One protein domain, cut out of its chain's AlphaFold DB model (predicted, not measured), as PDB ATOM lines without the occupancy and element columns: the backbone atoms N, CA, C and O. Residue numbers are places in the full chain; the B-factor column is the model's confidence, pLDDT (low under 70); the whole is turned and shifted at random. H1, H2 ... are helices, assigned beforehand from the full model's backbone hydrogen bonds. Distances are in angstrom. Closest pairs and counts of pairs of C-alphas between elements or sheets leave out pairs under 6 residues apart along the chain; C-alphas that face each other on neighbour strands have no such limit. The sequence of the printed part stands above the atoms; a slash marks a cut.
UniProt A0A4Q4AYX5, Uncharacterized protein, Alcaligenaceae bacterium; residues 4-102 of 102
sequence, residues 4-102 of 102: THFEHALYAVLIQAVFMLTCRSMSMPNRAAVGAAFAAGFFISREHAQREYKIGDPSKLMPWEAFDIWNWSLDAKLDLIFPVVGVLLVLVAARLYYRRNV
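This is residues 4 to 102 of the 102 residues of an uncharacterized protein of Alcaligenaceae bacterium (UniProt A0A4Q4AYX5). Three long helices make an up-and-down bundle: H2 and H3 lie side by side and run opposite ways, their lines only 5 degrees from each other, and H1 packs on both of them from one side, crossing them slantwise, with the three centres in a triangle. A long loop, residues 56 to 73, joins H2 to H3 at one end, and at the other end residues 96 to 102, of which 96 to 100 belong to H3, stick out past the rest. The printed part has 99 residues with three named helices, in the order H1, H2, H3, and no named strand; the class is all helix. The whole is loose, with a radius of gyration of the C-alphas of 15.7 A, and spans 51 by 26 by 19 A.

The longest helix is H3, residues 74 to 100, 38.5 A from first to last C-alpha; it begins with C-alpha 74 at (18.210, 11.658, -11.615) and ends with C-alpha 100 at (22.243, 15.763, -49.677). H2 holds residues 31 to 55 and is 36.1 A long from first to last C-alpha. H1 holds residues 4 to 25 and is 31.6 A long from first to last C-alpha, beginning with C-alpha 4 at (30.629, 11.022, -16.502).

H3 and H2 touch and run opposite ways at a shallow tilt of 5 degrees; their closest C-alphas are those of Val 87 and Ala 36, 5.2 A apart. H3 touches H1 with residues 78 to 90 alone, and the closest C-alphas of the two are those of Pro 83 and Ala 9, 3.8 A apart. H1 and H3 run the same way at a steep tilt of 38 degrees, only just past shallow. H1 and H2 touch, with the C-alphas of Gln 16 and Gly 35 closest at 4.1 A, and run opposite ways at a steep tilt of 42 degrees. H1 and H2 form a helical hairpin, as do H2 and H3. In H1 and H2 every O i to N i+4 pair is within hydrogen-bond range, and in H3 22 of 23 are.

The C-alphas of Lys 60 and Val 102 are the two farthest apart, at 52.1 A, and the outline is only just a rod. The printed part has no cut and ends at residue 102, the chain's last. The link from H1 to H2, 5 residues, is tight; that from H2 to H3, 18 residues, is long, and its C-alphas lie 15 to 26 A from the mean of all C-alphas. Residues 96 to 102 stand free. The mean pLDDT of the printed part is 94.1, and residue 102 is the one printed residue under 70.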
ATOM      1  N   THR A   4      30.993  12.400 -16.166       88.31
ATOM      2  CA  THR A   4      30.629  11.022 -16.502       88.31
ATOM      3  C   THR A   4      29.478  10.920 -17.505       88.31
ATOM      4  O   THR A   4      29.511  10.060 -18.379       88.31
ATOM      5  N   HIS A   5      28.495  11.829 -17.485       90.12
ATOM      6  CA  HIS A   5      27.405  11.804 -18.474       90.12
ATOM      7  C   HIS A   5      27.915  12.083 -19.898       90.12
ATOM      8  O   HIS A   5      27.440  11.492 -20.870       90.12
ATOM      9  N   PHE A   6      28.901  12.975 -20.029       92.44
ATOM     10  CA  PHE A   6      29.532  13.270 -21.315       92.44
ATOM     11  C   PHE A   6      30.428  12.123 -21.773       92.44
ATOM     12  O   PHE A   6      30.458  11.819 -22.964       92.44
ATOM     13  N   GLU A   7      31.107  11.449 -20.844       95.06
ATOM     14  CA  GLU A   7      31.870  10.235 -21.144       95.06
ATOM     15  C   GLU A   7      30.948   9.129 -21.667       95.06
ATOM     16  O   GLU A   7      31.240   8.522 -22.695       95.06
ATOM     17  N   HIS A   8      29.784   8.923 -21.045       95.12
ATOM     18  CA  HIS A   8      28.770   7.990 -21.541       95.12
ATOM     19  C   HIS A   8      28.293   8.347 -22.950       95.12
ATOM     20  O   HIS A   8      28.227   7.468 -23.813       95.12
ATOM     21  N   ALA A   9      28.035   9.629 -23.224       96.12
ATOM     22  CA  ALA A   9      27.696  10.074 -24.571       96.12
ATOM     23  C   ALA A   9      28.815   9.799 -25.585       96.12
ATOM     24  O   ALA A   9      28.538   9.303 -26.679       96.12
ATOM     25  N   LEU A  10      30.072  10.056 -25.216       97.06
ATOM     26  CA  LEU A  10      31.227   9.749 -26.054       97.06
ATOM     27  C   LEU A  10      31.320   8.245 -26.344       97.06
ATOM     28  O   LEU A  10      31.428   7.856 -27.507       97.06
ATOM     29  N   TYR A  11      31.215   7.393 -25.320       97.56
ATOM     30  CA  TYR A  11      31.241   5.939 -25.497       97.56
ATOM     31  C   TYR A  11      30.094   5.442 -26.377       97.56
ATOM     32  O   TYR A  11      30.316   4.593 -27.237       97.56
ATOM     33  N   ALA A  12      28.888   5.996 -26.240       98.00
ATOM     34  CA  ALA A  12      27.761   5.633 -27.095       98.00
ATOM     35  C   ALA A  12      28.013   5.971 -28.569       98.00
ATOM     36  O   ALA A  12      27.745   5.146 -29.444       98.00
ATOM     37  N   VAL A  13      28.586   7.145 -28.850       98.19
ATOM     38  CA  VAL A  13      28.971   7.543 -30.213       98.19
ATOM     39  C   VAL A  13      30.069   6.632 -30.766       98.19
ATOM     40  O   VAL A  13      29.997   6.233 -31.929       98.19
ATOM     41  N   LEU A  14      31.055   6.245 -29.949       98.38
ATOM     42  CA  LEU A  14      32.095   5.296 -30.355       98.38
ATOM     43  C   LEU A  14      31.512   3.910 -30.670       98.38
ATOM     44  O   LEU A  14      31.824   3.346 -31.718       98.38
ATOM     45  N   ILE A  15      30.615   3.388 -29.826       97.88
ATOM     46  CA  ILE A  15      29.904   2.123 -30.075       97.88
ATOM     47  C   ILE A  15      29.107   2.219 -31.381       97.88
ATOM     48  O   ILE A  15      29.230   1.354 -32.250       97.88
ATOM     49  N   GLN A  16      28.336   3.293 -31.573       98.31
ATOM     50  CA  GLN A  16      27.590   3.519 -32.811       98.31
ATOM     51  C   GLN A  16      28.515   3.553 -34.035       98.31
ATOM     52  O   GLN A  16      28.181   2.952 -35.057       98.31
ATOM     53  N   ALA A  17      29.673   4.213 -33.946       97.81
ATOM     54  CA  ALA A  17      30.650   4.277 -35.029       97.81
ATOM     55  C   ALA A  17      31.205   2.889 -35.383       97.81
ATOM     56  O   ALA A  17      31.268   2.547 -36.565       97.81
ATOM     57  N   VAL A  18      31.528   2.062 -34.382       98.06
ATOM     58  CA  VAL A  18      31.960   0.671 -34.590       98.06
ATOM     59  C   VAL A  18      30.892  -0.112 -35.355       98.06
ATOM     60  O   VAL A  18      31.185  -0.674 -36.408       98.06
ATOM     61  N   PHE A  19      29.632  -0.075 -34.912       97.62
ATOM     62  CA  PHE A  19      28.540  -0.758 -35.615       97.62
ATOM     63  C   PHE A  19      28.301  -0.200 -37.022       97.62
ATOM     64  O   PHE A  19      28.044  -0.961 -37.953       97.62
ATOM     65  N   MET A  20      28.433   1.114 -37.223       96.31
ATOM     66  CA  MET A  20      28.326   1.719 -38.551       96.31
ATOM     67  C   MET A  20      29.402   1.208 -39.514       96.31
ATOM     68  O   MET A  20      29.097   0.975 -40.688       96.31
ATOM     69  N   LEU A  21      30.639   1.043 -39.038       97.00
ATOM     70  CA  LEU A  21      31.753   0.513 -39.822       97.00
ATOM     71  C   LEU A  21      31.573  -0.980 -40.117       97.00
ATOM     72  O   LEU A  21      31.723  -1.378 -41.271       97.00
ATOM     73  N   THR A  22      31.156  -1.776 -39.133       97.06
ATOM     74  CA  THR A  22      30.862  -3.207 -39.315       97.06
ATOM     75  C   THR A  22      29.713  -3.429 -40.300       97.06
ATOM     76  O   THR A  22      29.824  -4.201 -41.249       97.06
ATOM     77  N   CYS A  23      28.609  -2.693 -40.161       96.69
ATOM     78  CA  CYS A  23      27.509  -2.767 -41.122       96.69
ATOM     79  C   CYS A  23      27.947  -2.307 -42.520       96.69
ATOM     80  O   CYS A  23      27.491  -2.864 -43.517       96.69
ATOM     81  N   ARG A  24      28.849  -1.316 -42.619       94.94
ATOM     82  CA  ARG A  24      29.428  -0.897 -43.903       94.94
ATOM     83  C   ARG A  24      30.262  -2.012 -44.538       94.94
ATOM     84  O   ARG A  24      30.117  -2.212 -45.740       94.94
ATOM     85  N   SER A  25      31.100  -2.726 -43.783       96.19
ATOM     86  CA  SER A  25      31.908  -3.828 -44.333       96.19
ATOM     87  C   SER A  25      31.059  -5.012 -44.801       96.19
ATOM     88  O   SER A  25      31.479  -5.753 -45.679       96.19
ATOM     89  N   MET A  26      29.850  -5.162 -44.255       96.38
ATOM     90  CA  MET A  26      28.869  -6.175 -44.657       96.38
ATOM     91  C   MET A  26      27.876  -5.683 -45.727       96.38
ATOM     92  O   MET A  26      26.899  -6.371 -46.012       96.38
ATOM     93  N   SER A  27      28.073  -4.485 -46.289       94.62
ATOM     94  CA  SER A  27      27.152  -3.860 -47.257       94.62
ATOM     95  C   SER A  27      25.703  -3.738 -46.756       94.62
ATOM     96  O   SER A  27      24.761  -3.712 -47.547       94.62
ATOM     97  N   MET A  28      25.501  -3.632 -45.439       94.62
ATOM     98  CA  MET A  28      24.171  -3.506 -44.853       94.62
ATOM     99  C   MET A  28      23.611  -2.084 -45.042       94.62
ATOM    100  O   MET A  28      24.300  -1.091 -44.753       94.62
ATOM    101  N   PRO A  29      22.339  -1.948 -45.460       91.44
ATOM    102  CA  PRO A  29      21.661  -0.659 -45.475       91.44
ATOM    103  C   PRO A  29      21.405  -0.167 -44.043       91.44
ATOM    104  O   PRO A  29      21.487  -0.916 -43.073       91.44
ATOM    105  N   ASN A  30      21.072   1.119 -43.894       91.94
ATOM    106  CA  ASN A  30      20.657   1.713 -42.613       91.94
ATOM    107  C   ASN A  30      21.663   1.576 -41.449       91.94
ATOM    108  O   ASN A  30      21.278   1.696 -40.287       91.94
ATOM    109  N   ARG A  31      22.960   1.423 -41.744       95.06
ATOM    110  CA  ARG A  31      24.056   1.285 -40.760       95.06
ATOM    111  C   ARG A  31      24.022   2.277 -39.587       95.06
ATOM    112  O   ARG A  31      24.293   1.892 -38.456       95.06
ATOM    113  N   ALA A  32      23.655   3.539 -39.832       95.50
ATOM    114  CA  ALA A  32      23.564   4.561 -38.784       95.50
ATOM    115  C   ALA A  32      22.434   4.278 -37.784       95.50
ATOM    116  O   ALA A  32      22.600   4.530 -36.593       95.50
ATOM    117  N   ALA A  33      21.307   3.740 -38.263       97.12
ATOM    118  CA  ALA A  33      20.172   3.369 -37.421       97.12
ATOM    119  C   ALA A  33      20.479   2.105 -36.614       97.12
ATOM    120  O   ALA A  33      20.171   2.061 -35.431       97.12
ATOM    121  N   VAL A  34      21.149   1.121 -37.231       97.12
ATOM    122  CA  VAL A  34      21.611  -0.090 -36.533       97.12
ATOM    123  C   VAL A  34      22.567   0.281 -35.401       97.12
ATOM    124  O   VAL A  34      22.332  -0.099 -34.258       97.12
ATOM    125  N   GLY A  35      23.591   1.094 -35.680       97.38
ATOM    126  CA  GLY A  35      24.526   1.537 -34.646       97.38
ATOM    127  C   GLY A  35      23.863   2.348 -33.530       97.38
ATOM    128  O   GLY A  35      24.176   2.132 -32.364       97.38
ATOM    129  N   ALA A  36      22.914   3.234 -33.865       97.81
ATOM    130  CA  ALA A  36      22.169   3.996 -32.862       97.81
ATOM    131  C   ALA A  36      21.329   3.082 -31.958       97.81
ATOM    132  O   ALA A  36      21.326   3.262 -30.745       97.81
ATOM    133  N   ALA A  37      20.652   2.084 -32.537       97.88
ATOM    134  CA  ALA A  37      19.837   1.129 -31.793       97.88
ATOM    135  C   ALA A  37      20.683   0.260 -30.850       97.88
ATOM    136  O   ALA A  37      20.319   0.103 -29.688       97.88
ATOM    137  N   PHE A  38      21.828  -0.251 -31.315       97.69
ATOM    138  CA  PHE A  38      22.737  -1.038 -30.475       97.69
ATOM    139  C   PHE A  38      23.325  -0.219 -29.326       97.69
ATOM    140  O   PHE A  38      23.313  -0.675 -28.185       97.69
ATOM    141  N   ALA A  39      23.803   0.995 -29.603       98.00
ATOM    142  CA  ALA A  39      24.357   1.861 -28.570       98.00
ATOM    143  C   ALA A  39      23.290   2.283 -27.544       98.00
ATOM    144  O   ALA A  39      23.532   2.197 -26.343       98.00
ATOM    145  N   ALA A  40      22.088   2.668 -27.992       98.06
ATOM    146  CA  ALA A  40      20.978   2.978 -27.091       98.06
ATOM    147  C   ALA A  40      20.582   1.759 -26.246       98.06
ATOM    148  O   ALA A  40      20.465   1.874 -25.029       98.06
ATOM    149  N   GLY A  41      20.441   0.585 -26.870       97.31
ATOM    150  CA  GLY A  41      20.139  -0.667 -26.179       97.31
ATOM    151  C   GLY A  41      21.173  -1.011 -25.108       97.31
ATOM    152  O   GLY A  41      20.795  -1.324 -23.986       97.31
ATOM    153  N   PHE A  42      22.466  -0.862 -25.410       97.50
ATOM    154  CA  PHE A  42      23.545  -1.094 -24.447       97.50
ATOM    155  C   PHE A  42      23.405  -0.226 -23.188       97.50
ATOM    156  O   PHE A  42      23.484  -0.745 -22.077       97.50
ATOM    157  N   PHE A  43      23.157   1.079 -23.340       96.50
ATOM    158  CA  PHE A  43      22.990   1.977 -22.192       96.50
ATOM    159  C   PHE A  43      21.668   1.755 -21.446       96.50
ATOM    160  O   PHE A  43      21.658   1.829 -20.220       96.50
ATOM    161  N   ILE A  44      20.579   1.405 -22.143       96.00
ATOM    162  CA  ILE A  44      19.324   0.988 -21.496       96.00
ATOM    163  C   ILE A  44      19.570  -0.247 -20.622       96.00
ATOM    164  O   ILE A  44      19.203  -0.246 -19.449       96.00
ATOM    165  N   SER A  45      20.215  -1.281 -21.170       94.81
ATOM    166  CA  SER A  45      20.528  -2.513 -20.442       94.81
ATOM    167  C   SER A  45      21.501  -2.278 -19.288       94.81
ATOM    168  O   SER A  45      21.340  -2.882 -18.233       94.81
ATOM    169  N   ARG A  46      22.484  -1.384 -19.452       95.06
ATOM    170  CA  ARG A  46      23.408  -0.997 -18.379       95.06
ATOM    171  C   ARG A  46      22.653  -0.405 -17.189       95.06
ATOM    172  O   ARG A  46      22.850  -0.864 -16.068       95.06
ATOM    173  N   GLU A  47      21.817   0.604 -17.422       95.12
ATOM    174  CA  GLU A  47      21.087   1.268 -16.335       95.12
ATOM    175  C   GLU A  47      20.042   0.351 -15.698       95.12
ATOM    176  O   GLU A  47      19.875   0.355 -14.479       95.12
ATOM    177  N   HIS A  48      19.393  -0.488 -16.508       94.75
ATOM    178  CA  HIS A  48      18.493  -1.529 -16.023       94.75
ATOM    179  C   HIS A  48      19.221  -2.508 -15.087       94.75
ATOM    180  O   HIS A  48      18.810  -2.648 -13.937       94.75
ATOM    181  N   ALA A  49      20.368  -3.060 -15.493       94.12
ATOM    182  CA  ALA A  49      21.164  -3.945 -14.640       94.12
ATOM    183  C   ALA A  49      21.632  -3.241 -13.354       94.12
ATOM    184  O   ALA A  49      21.547  -3.791 -12.257       94.12
ATOM    185  N   GLN A  50      22.079  -1.982 -13.444       93.12
ATOM    186  CA  GLN A  50      22.440  -1.198 -12.257       93.12
ATOM    187  C   GLN A  50      21.254  -0.984 -11.310       93.12
ATOM    188  O   GLN A  50      21.445  -0.912 -10.091       93.12
ATOM    189  N   ARG A  51      20.036  -0.857 -11.842       93.81
ATOM    190  CA  ARG A  51      18.819  -0.755 -11.040       93.81
ATOM    191  C   ARG A  51      18.479  -2.081 -10.364       93.81
ATOM    192  O   ARG A  51      18.127  -2.036  -9.187       93.81
ATOM    193  N   GLU A  52      18.655  -3.222 -11.029       94.38
ATOM    194  CA  GLU A  52      18.463  -4.550 -10.421       94.38
ATOM    195  C   GLU A  52      19.305  -4.706  -9.148       94.38
ATOM    196  O   GLU A  52      18.754  -4.982  -8.084       94.38
ATOM    197  N   TYR A  53      20.604  -4.379  -9.208       92.50
ATOM    198  CA  TYR A  53      21.496  -4.423  -8.037       92.50
ATOM    199  C   TYR A  53      21.098  -3.463  -6.903       92.50
ATOM    200  O   TYR A  53      21.474  -3.680  -5.750       92.50
ATOM    201  N   LYS A  54      20.371  -2.381  -7.207       91.06
ATOM    202  CA  LYS A  54      19.874  -1.423  -6.201       91.06
ATOM    203  C   LYS A  54      18.557  -1.868  -5.567       91.06
ATOM    204  O   LYS A  54      18.260  -1.435  -4.459       91.06
ATOM    205  N   ILE A  55      17.756  -2.667  -6.274       91.81
ATOM    206  CA  ILE A  55      16.509  -3.239  -5.756       91.81
ATOM    207  C   ILE A  55      16.825  -4.452  -4.873       91.81
ATOM    208  O   ILE A  55      16.263  -4.581  -3.787       91.81
ATOM    209  N   GLY A  56      17.734  -5.325  -5.314       89.81
ATOM    210  CA  GLY A  56      18.084  -6.542  -4.592       89.81
ATOM    211  C   GLY A  56      19.051  -7.441  -5.359       89.81
ATOM    212  O   GLY A  56      19.921  -6.968  -6.083       89.81
ATOM    213  N   ASP A  57      18.915  -8.752  -5.164       91.12
ATOM    214  CA  ASP A  57      19.699  -9.779  -5.856       91.12
ATOM    215  C   ASP A  57      19.143  -9.998  -7.278       91.12
ATOM    216  O   ASP A  57      18.046 -10.555  -7.395       91.12
ATOM    217  N   PRO A  58      19.870  -9.624  -8.352       88.56
ATOM    218  CA  PRO A  58      19.364  -9.733  -9.722       88.56
ATOM    219  C   PRO A  58      18.960 -11.154 -10.127       88.56
ATOM    220  O   PRO A  58      18.105 -11.322 -10.985       88.56
ATOM    221  N   SER A  59      19.521 -12.191  -9.490       90.31
ATOM    222  CA  SER A  59      19.170 -13.587  -9.794       90.31
ATOM    223  C   SER A  59      17.760 -13.985  -9.339       90.31
ATOM    224  O   SER A  59      17.250 -15.029  -9.748       90.31
ATOM    225  N   LYS A  60      17.135 -13.169  -8.482       91.50
ATOM    226  CA  LYS A  60      15.813 -13.418  -7.891       91.50
ATOM    227  C   LYS A  60      14.748 -12.444  -8.373       91.50
ATOM    228  O   LYS A  60      13.577 -12.648  -8.059       91.50
ATOM    229  N   LEU A  61      15.153 -11.395  -9.084       90.56
ATOM    230  CA  LEU A  61      14.240 -10.400  -9.622       90.56
ATOM    231  C   LEU A  61      13.622 -10.906 -10.923       90.56
ATOM    232  O   LEU A  61      14.249 -11.628 -11.701       90.56
ATOM    233  N   MET A  62      12.382 -10.505 -11.180       91.94
ATOM    234  CA  MET A  62      11.818 -10.674 -12.513       91.94
ATOM    235  C   MET A  62      12.446  -9.647 -13.467       91.94
ATOM    236  O   MET A  62      12.655  -8.499 -13.065       91.94
ATOM    237  N   PRO A  63      12.666  -9.987 -14.754       85.44
ATOM    238  CA  PRO A  63      13.394  -9.121 -15.689       85.44
ATOM    239  C   PRO A  63      12.820  -7.706 -15.866       85.44
ATOM    240  O   PRO A  63      13.497  -6.812 -16.365       85.44
ATOM    241  N   TRP A  64      11.554  -7.479 -15.507       88.75
ATOM    242  CA  TRP A  64      10.894  -6.180 -15.634       88.75
ATOM    243  C   TRP A  64      10.840  -5.347 -14.355       88.75
ATOM    244  O   TRP A  64      10.436  -4.190 -14.427       88.75
ATOM    245  N   GLU A  65      11.270  -5.867 -13.204       89.12
ATOM    246  CA  GLU A  65      11.190  -5.124 -11.937       89.12
ATOM    247  C   GLU A  65      12.072  -3.870 -11.935       89.12
ATOM    248  O   GLU A  65      11.692  -2.847 -11.372       89.12
ATOM    249  N   ALA A  66      13.205  -3.911 -12.639       89.94
ATOM    250  CA  ALA A  66      14.095  -2.767 -12.802       89.94
ATOM    251  C   ALA A  66      13.694  -1.799 -13.934       89.94
ATOM    252  O   ALA A  66      14.292  -0.729 -14.062       89.94
ATOM    253  N   PHE A  67      12.657  -2.103 -14.728       88.56
ATOM    254  CA  PHE A  67      12.096  -1.171 -15.724       88.56
ATOM    255  C   PHE A  67      11.163  -0.115 -15.099       88.56
ATOM    256  O   PHE A  67      10.281   0.442 -15.753       88.56
ATOM    257  N   ASP A  68      11.390   0.228 -13.835       91.19
ATOM    258  CA  ASP A  68      10.672   1.254 -13.091       91.19
ATOM    259  C   ASP A  68      11.318   2.643 -13.253       91.19
ATOM    260  O   ASP A  68      11.613   3.331 -12.277       91.19
ATOM    261  N   ILE A  69      11.522   3.081 -14.505       89.12
ATOM    262  CA  ILE A  69      12.311   4.279 -14.879       89.12
ATOM    263  C   ILE A  69      11.924   5.528 -14.066       89.12
ATOM    264  O   ILE A  69      12.768   6.364 -13.741       89.12
ATOM    265  N   TRP A  70      10.656   5.662 -13.681       89.31
ATOM    266  CA  TRP A  70      10.154   6.764 -12.857       89.31
ATOM    267  C   TRP A  70      10.853   6.873 -11.496       89.31
ATOM    268  O   TRP A  70      11.145   7.986 -11.056       89.31
ATOM    269  N   ASN A  71      11.209   5.738 -10.896       91.31
ATOM    270  CA  ASN A  71      11.876   5.635  -9.599       91.31
ATOM    271  C   ASN A  71      13.405   5.657  -9.696       91.31
ATOM    272  O   ASN A  71      14.090   5.612  -8.673       91.31
ATOM    273  N   TRP A  72      13.968   5.718 -10.905       93.75
ATOM    274  CA  TRP A  72      15.411   5.843 -11.060       93.75
ATOM    275  C   TRP A  72      15.888   7.195 -10.524       93.75
ATOM    276  O   TRP A  72      15.189   8.216 -10.628       93.75
ATOM    277  N   SER A  73      17.109   7.210  -9.984       93.31
ATOM    278  CA  SER A  73      17.758   8.455  -9.585       93.31
ATOM    279  C   SER A  73      17.920   9.378 -10.794       93.31
ATOM    280  O   SER A  73      18.016   8.926 -11.938       93.31
ATOM    281  N   LEU A  74      17.961  10.689 -10.548       94.12
ATOM    282  CA  LEU A  74      18.210  11.658 -11.615       94.12
ATOM    283  C   LEU A  74      19.532  11.360 -12.337       94.12
ATOM    284  O   LEU A  74      19.581  11.425 -13.556       94.12
ATOM    285  N   ASP A  75      20.566  10.976 -11.592       92.94
ATOM    286  CA  ASP A  75      21.882  10.622 -12.127       92.94
ATOM    287  C   ASP A  75      21.811   9.455 -13.133       92.94
ATOM    288  O   ASP A  75      22.269   9.604 -14.261       92.94
ATOM    289  N   ALA A  76      21.104   8.367 -12.793       93.12
ATOM    290  CA  ALA A  76      20.884   7.223 -13.688       93.12
ATOM    291  C   ALA A  76      20.064   7.604 -14.936       93.12
ATOM    292  O   ALA A  76      20.353   7.195 -16.060       93.12
ATOM    293  N   LYS A  77      19.049   8.463 -14.764       95.56
ATOM    294  CA  LYS A  77      18.271   8.995 -15.894       95.56
ATOM    295  C   LYS A  77      19.158   9.800 -16.844       95.56
ATOM    296  O   LYS A  77      19.042   9.639 -18.055       95.56
ATOM    297  N   LEU A  78      20.039  10.653 -16.323       95.44
ATOM    298  CA  LEU A  78      20.967  11.436 -17.145       95.44
ATOM    299  C   LEU A  78      22.014  10.546 -17.822       95.44
ATOM    300  O   LEU A  78      22.310  10.760 -18.998       95.44
ATOM    301  N   ASP A  79      22.490   9.512 -17.132       94.00
ATOM    302  CA  ASP A  79      23.396   8.500 -17.678       94.00
ATOM    303  C   ASP A  79      22.802   7.694 -18.834       94.00
ATOM    304  O   ASP A  79      23.558   7.217 -19.679       94.00
ATOM    305  N   LEU A  80      21.474   7.599 -18.922       95.31
ATOM    306  CA  LEU A  80      20.774   7.061 -20.085       95.31
ATOM    307  C   LEU A  80      20.489   8.130 -21.153       95.31
ATOM    308  O   LEU A  80      20.689   7.901 -22.346       95.31
ATOM    309  N   ILE A  81      19.996   9.302 -20.749       96.56
ATOM    310  CA  ILE A  81      19.530  10.337 -21.682       96.56
ATOM    311  C   ILE A  81      20.680  10.879 -22.531       96.56
ATOM    312  O   ILE A  81      20.530  10.989 -23.747       96.56
ATOM    313  N   PHE A  82      21.826  11.200 -21.927       96.62
ATOM    314  CA  PHE A  82      22.977  11.756 -22.644       96.62
ATOM    315  C   PHE A  82      23.467  10.863 -23.798       96.62
ATOM    316  O   PHE A  82      23.556  11.358 -24.926       96.62
ATOM    317  N   PRO A  83      23.740   9.561 -23.588       97.25
ATOM    318  CA  PRO A  83      24.134   8.677 -24.678       97.25
ATOM    319  C   PRO A  83      23.039   8.469 -25.717       97.25
ATOM    320  O   PRO A  83      23.340   8.523 -26.909       97.25
ATOM    321  N   VAL A  84      21.775   8.306 -25.306       97.75
ATOM    322  CA  VAL A  84      20.658   8.140 -26.252       97.75
ATOM    323  C   VAL A  84      20.506   9.375 -27.143       97.75
ATOM    324  O   VAL A  84      20.413   9.251 -28.364       97.75
ATOM    325  N   VAL A  85      20.546  10.577 -26.566       97.94
ATOM    326  CA  VAL A  85      20.503  11.829 -27.332       97.94
ATOM    327  C   VAL A  85      21.715  11.933 -28.258       97.94
ATOM    328  O   VAL A  85      21.544  12.243 -29.437       97.94
ATOM    329  N   GLY A  86      22.918  11.615 -27.771       97.88
ATOM    330  CA  GLY A  86      24.141  11.627 -28.576       97.88
ATOM    331  C   GLY A  86      24.025  10.774 -29.842       97.88
ATOM    332  O   GLY A  86      24.282  11.260 -30.946       97.88
ATOM    333  N   VAL A  87      23.554   9.530 -29.716       98.38
ATOM    334  CA  VAL A  87      23.454   8.619 -30.869       98.38
ATOM    335  C   VAL A  87      22.306   8.959 -31.818       98.38
ATOM    336  O   VAL A  87      22.410   8.736 -33.031       98.38
ATOM    337  N   LEU A  88      21.227   9.559 -31.304       98.25
ATOM    338  CA  LEU A  88      20.141  10.096 -32.126       98.25
ATOM    339  C   LEU A  88      20.600  11.306 -32.948       98.25
ATOM    340  O   LEU A  88      20.261  11.396 -34.130       98.25
ATOM    341  N   LEU A  89      21.409  12.200 -32.371       98.12
ATOM    342  CA  LEU A  89      21.990  13.331 -33.100       98.12
ATOM    343  C   LEU A  89      22.886  12.852 -34.248       98.12
ATOM    344  O   LEU A  89      22.749  13.337 -35.373       98.12
ATOM    345  N   VAL A  90      23.740  11.852 -34.005       97.75
ATOM    346  CA  VAL A  90      24.572  11.237 -35.054       97.75
ATOM    347  C   VAL A  90      23.711  10.583 -36.136       97.75
ATOM    348  O   VAL A  90      23.983  10.757 -37.325       97.75
ATOM    349  N   LEU A  91      22.642   9.873 -35.762       97.81
ATOM    350  CA  LEU A  91      21.709   9.273 -36.720       97.81
ATOM    351  C   LEU A  91      21.053  10.334 -37.617       97.81
ATOM    352  O   LEU A  91      21.007  10.165 -38.839       97.81
ATOM    353  N   VAL A  92      20.556  11.425 -37.029       97.69
ATOM    354  CA  VAL A  92      19.952  12.535 -37.777       97.69
ATOM    355  C   VAL A  92      20.984  13.173 -38.703       97.69
ATOM    356  O   VAL A  92      20.711  13.324 -39.895       97.69
ATOM    357  N   ALA A  93      22.185  13.472 -38.204       96.62
ATOM    358  CA  ALA A  93      23.267  14.038 -39.005       96.62
ATOM    359  C   ALA A  93      23.638  13.131 -40.189       96.62
ATOM    360  O   ALA A  93      23.725  13.599 -41.324       96.62
ATOM    361  N   ALA A  94      23.770  11.822 -39.957       94.94
ATOM    362  CA  ALA A  94      24.054  10.847 -41.004       94.94
ATOM    363  C   ALA A  94      22.935  10.798 -42.056       94.94
ATOM    364  O   ALA A  94      23.215  10.805 -43.254       94.94
ATOM    365  N   ARG A  95      21.661  10.803 -41.638       94.12
ATOM    366  CA  ARG A  95      20.523  10.844 -42.572       94.12
ATOM    367  C   ARG A  95      20.508  12.114 -43.418       94.12
ATOM    368  O   ARG A  95      20.288  12.030 -44.624       94.12
ATOM    369  N   LEU A  96      20.751  13.273 -42.808       94.94
ATOM    370  CA  LEU A  96      20.823  14.551 -43.522       94.94
ATOM    371  C   LEU A  96      21.987  14.576 -44.515       94.94
ATOM    372  O   LEU A  96      21.821  15.055 -45.634       94.94
ATOM    373  N   TYR A  97      23.137  14.021 -44.130       93.00
ATOM    374  CA  TYR A  97      24.289  13.879 -45.012       93.00
ATOM    375  C   TYR A  97      23.963  13.005 -46.229       93.00
ATOM    376  O   TYR A  97      24.203  13.427 -47.359       93.00
ATOM    377  N   TYR A  98      23.365  11.826 -46.030       88.19
ATOM    378  CA  TYR A  98      23.011  10.945 -47.149       88.19
ATOM    379  C   TYR A  98      21.949  11.555 -48.063       88.19
ATOM    380  O   TYR A  98      22.068  11.428 -49.273       88.19
ATOM    381  N   ARG A  99      20.965  12.283 -47.522       89.38
ATOM    382  CA  ARG A  99      19.938  12.958 -48.332       89.38
ATOM    383  C   ARG A  99      20.499  14.057 -49.246       89.38
ATOM    384  O   ARG A  99      19.867  14.380 -50.239       89.38
ATOM    385  N   ARG A 100      21.627  14.678 -48.888       90.00
ATOM    386  CA  ARG A 100      22.243  15.763 -49.677       90.00
ATOM    387  C   ARG A 100      23.194  15.274 -50.771       90.00
ATOM    388  O   ARG A 100      23.517  16.058 -51.652       90.00
ATOM    389  N   ASN A 101      23.690  14.041 -50.671       80.31
ATOM    390  CA  ASN A 101      24.765  13.506 -51.520       80.31
ATOM    391  C   ASN A 101      24.314  12.316 -52.388       80.31
ATOM    392  O   ASN A 101      25.156  11.588 -52.912       80.31
ATOM    393  N   VAL A 102      23.004  12.099 -52.494       65.19
ATOM    394  CA  VAL A 102      22.331  11.130 -53.371       65.19
ATOM    395  C   VAL A 102      21.288  11.902 -54.159       65.19
ATOM    396  O   VAL A 102      21.183  11.650 -55.375       65.19
TER     397      VAL A 102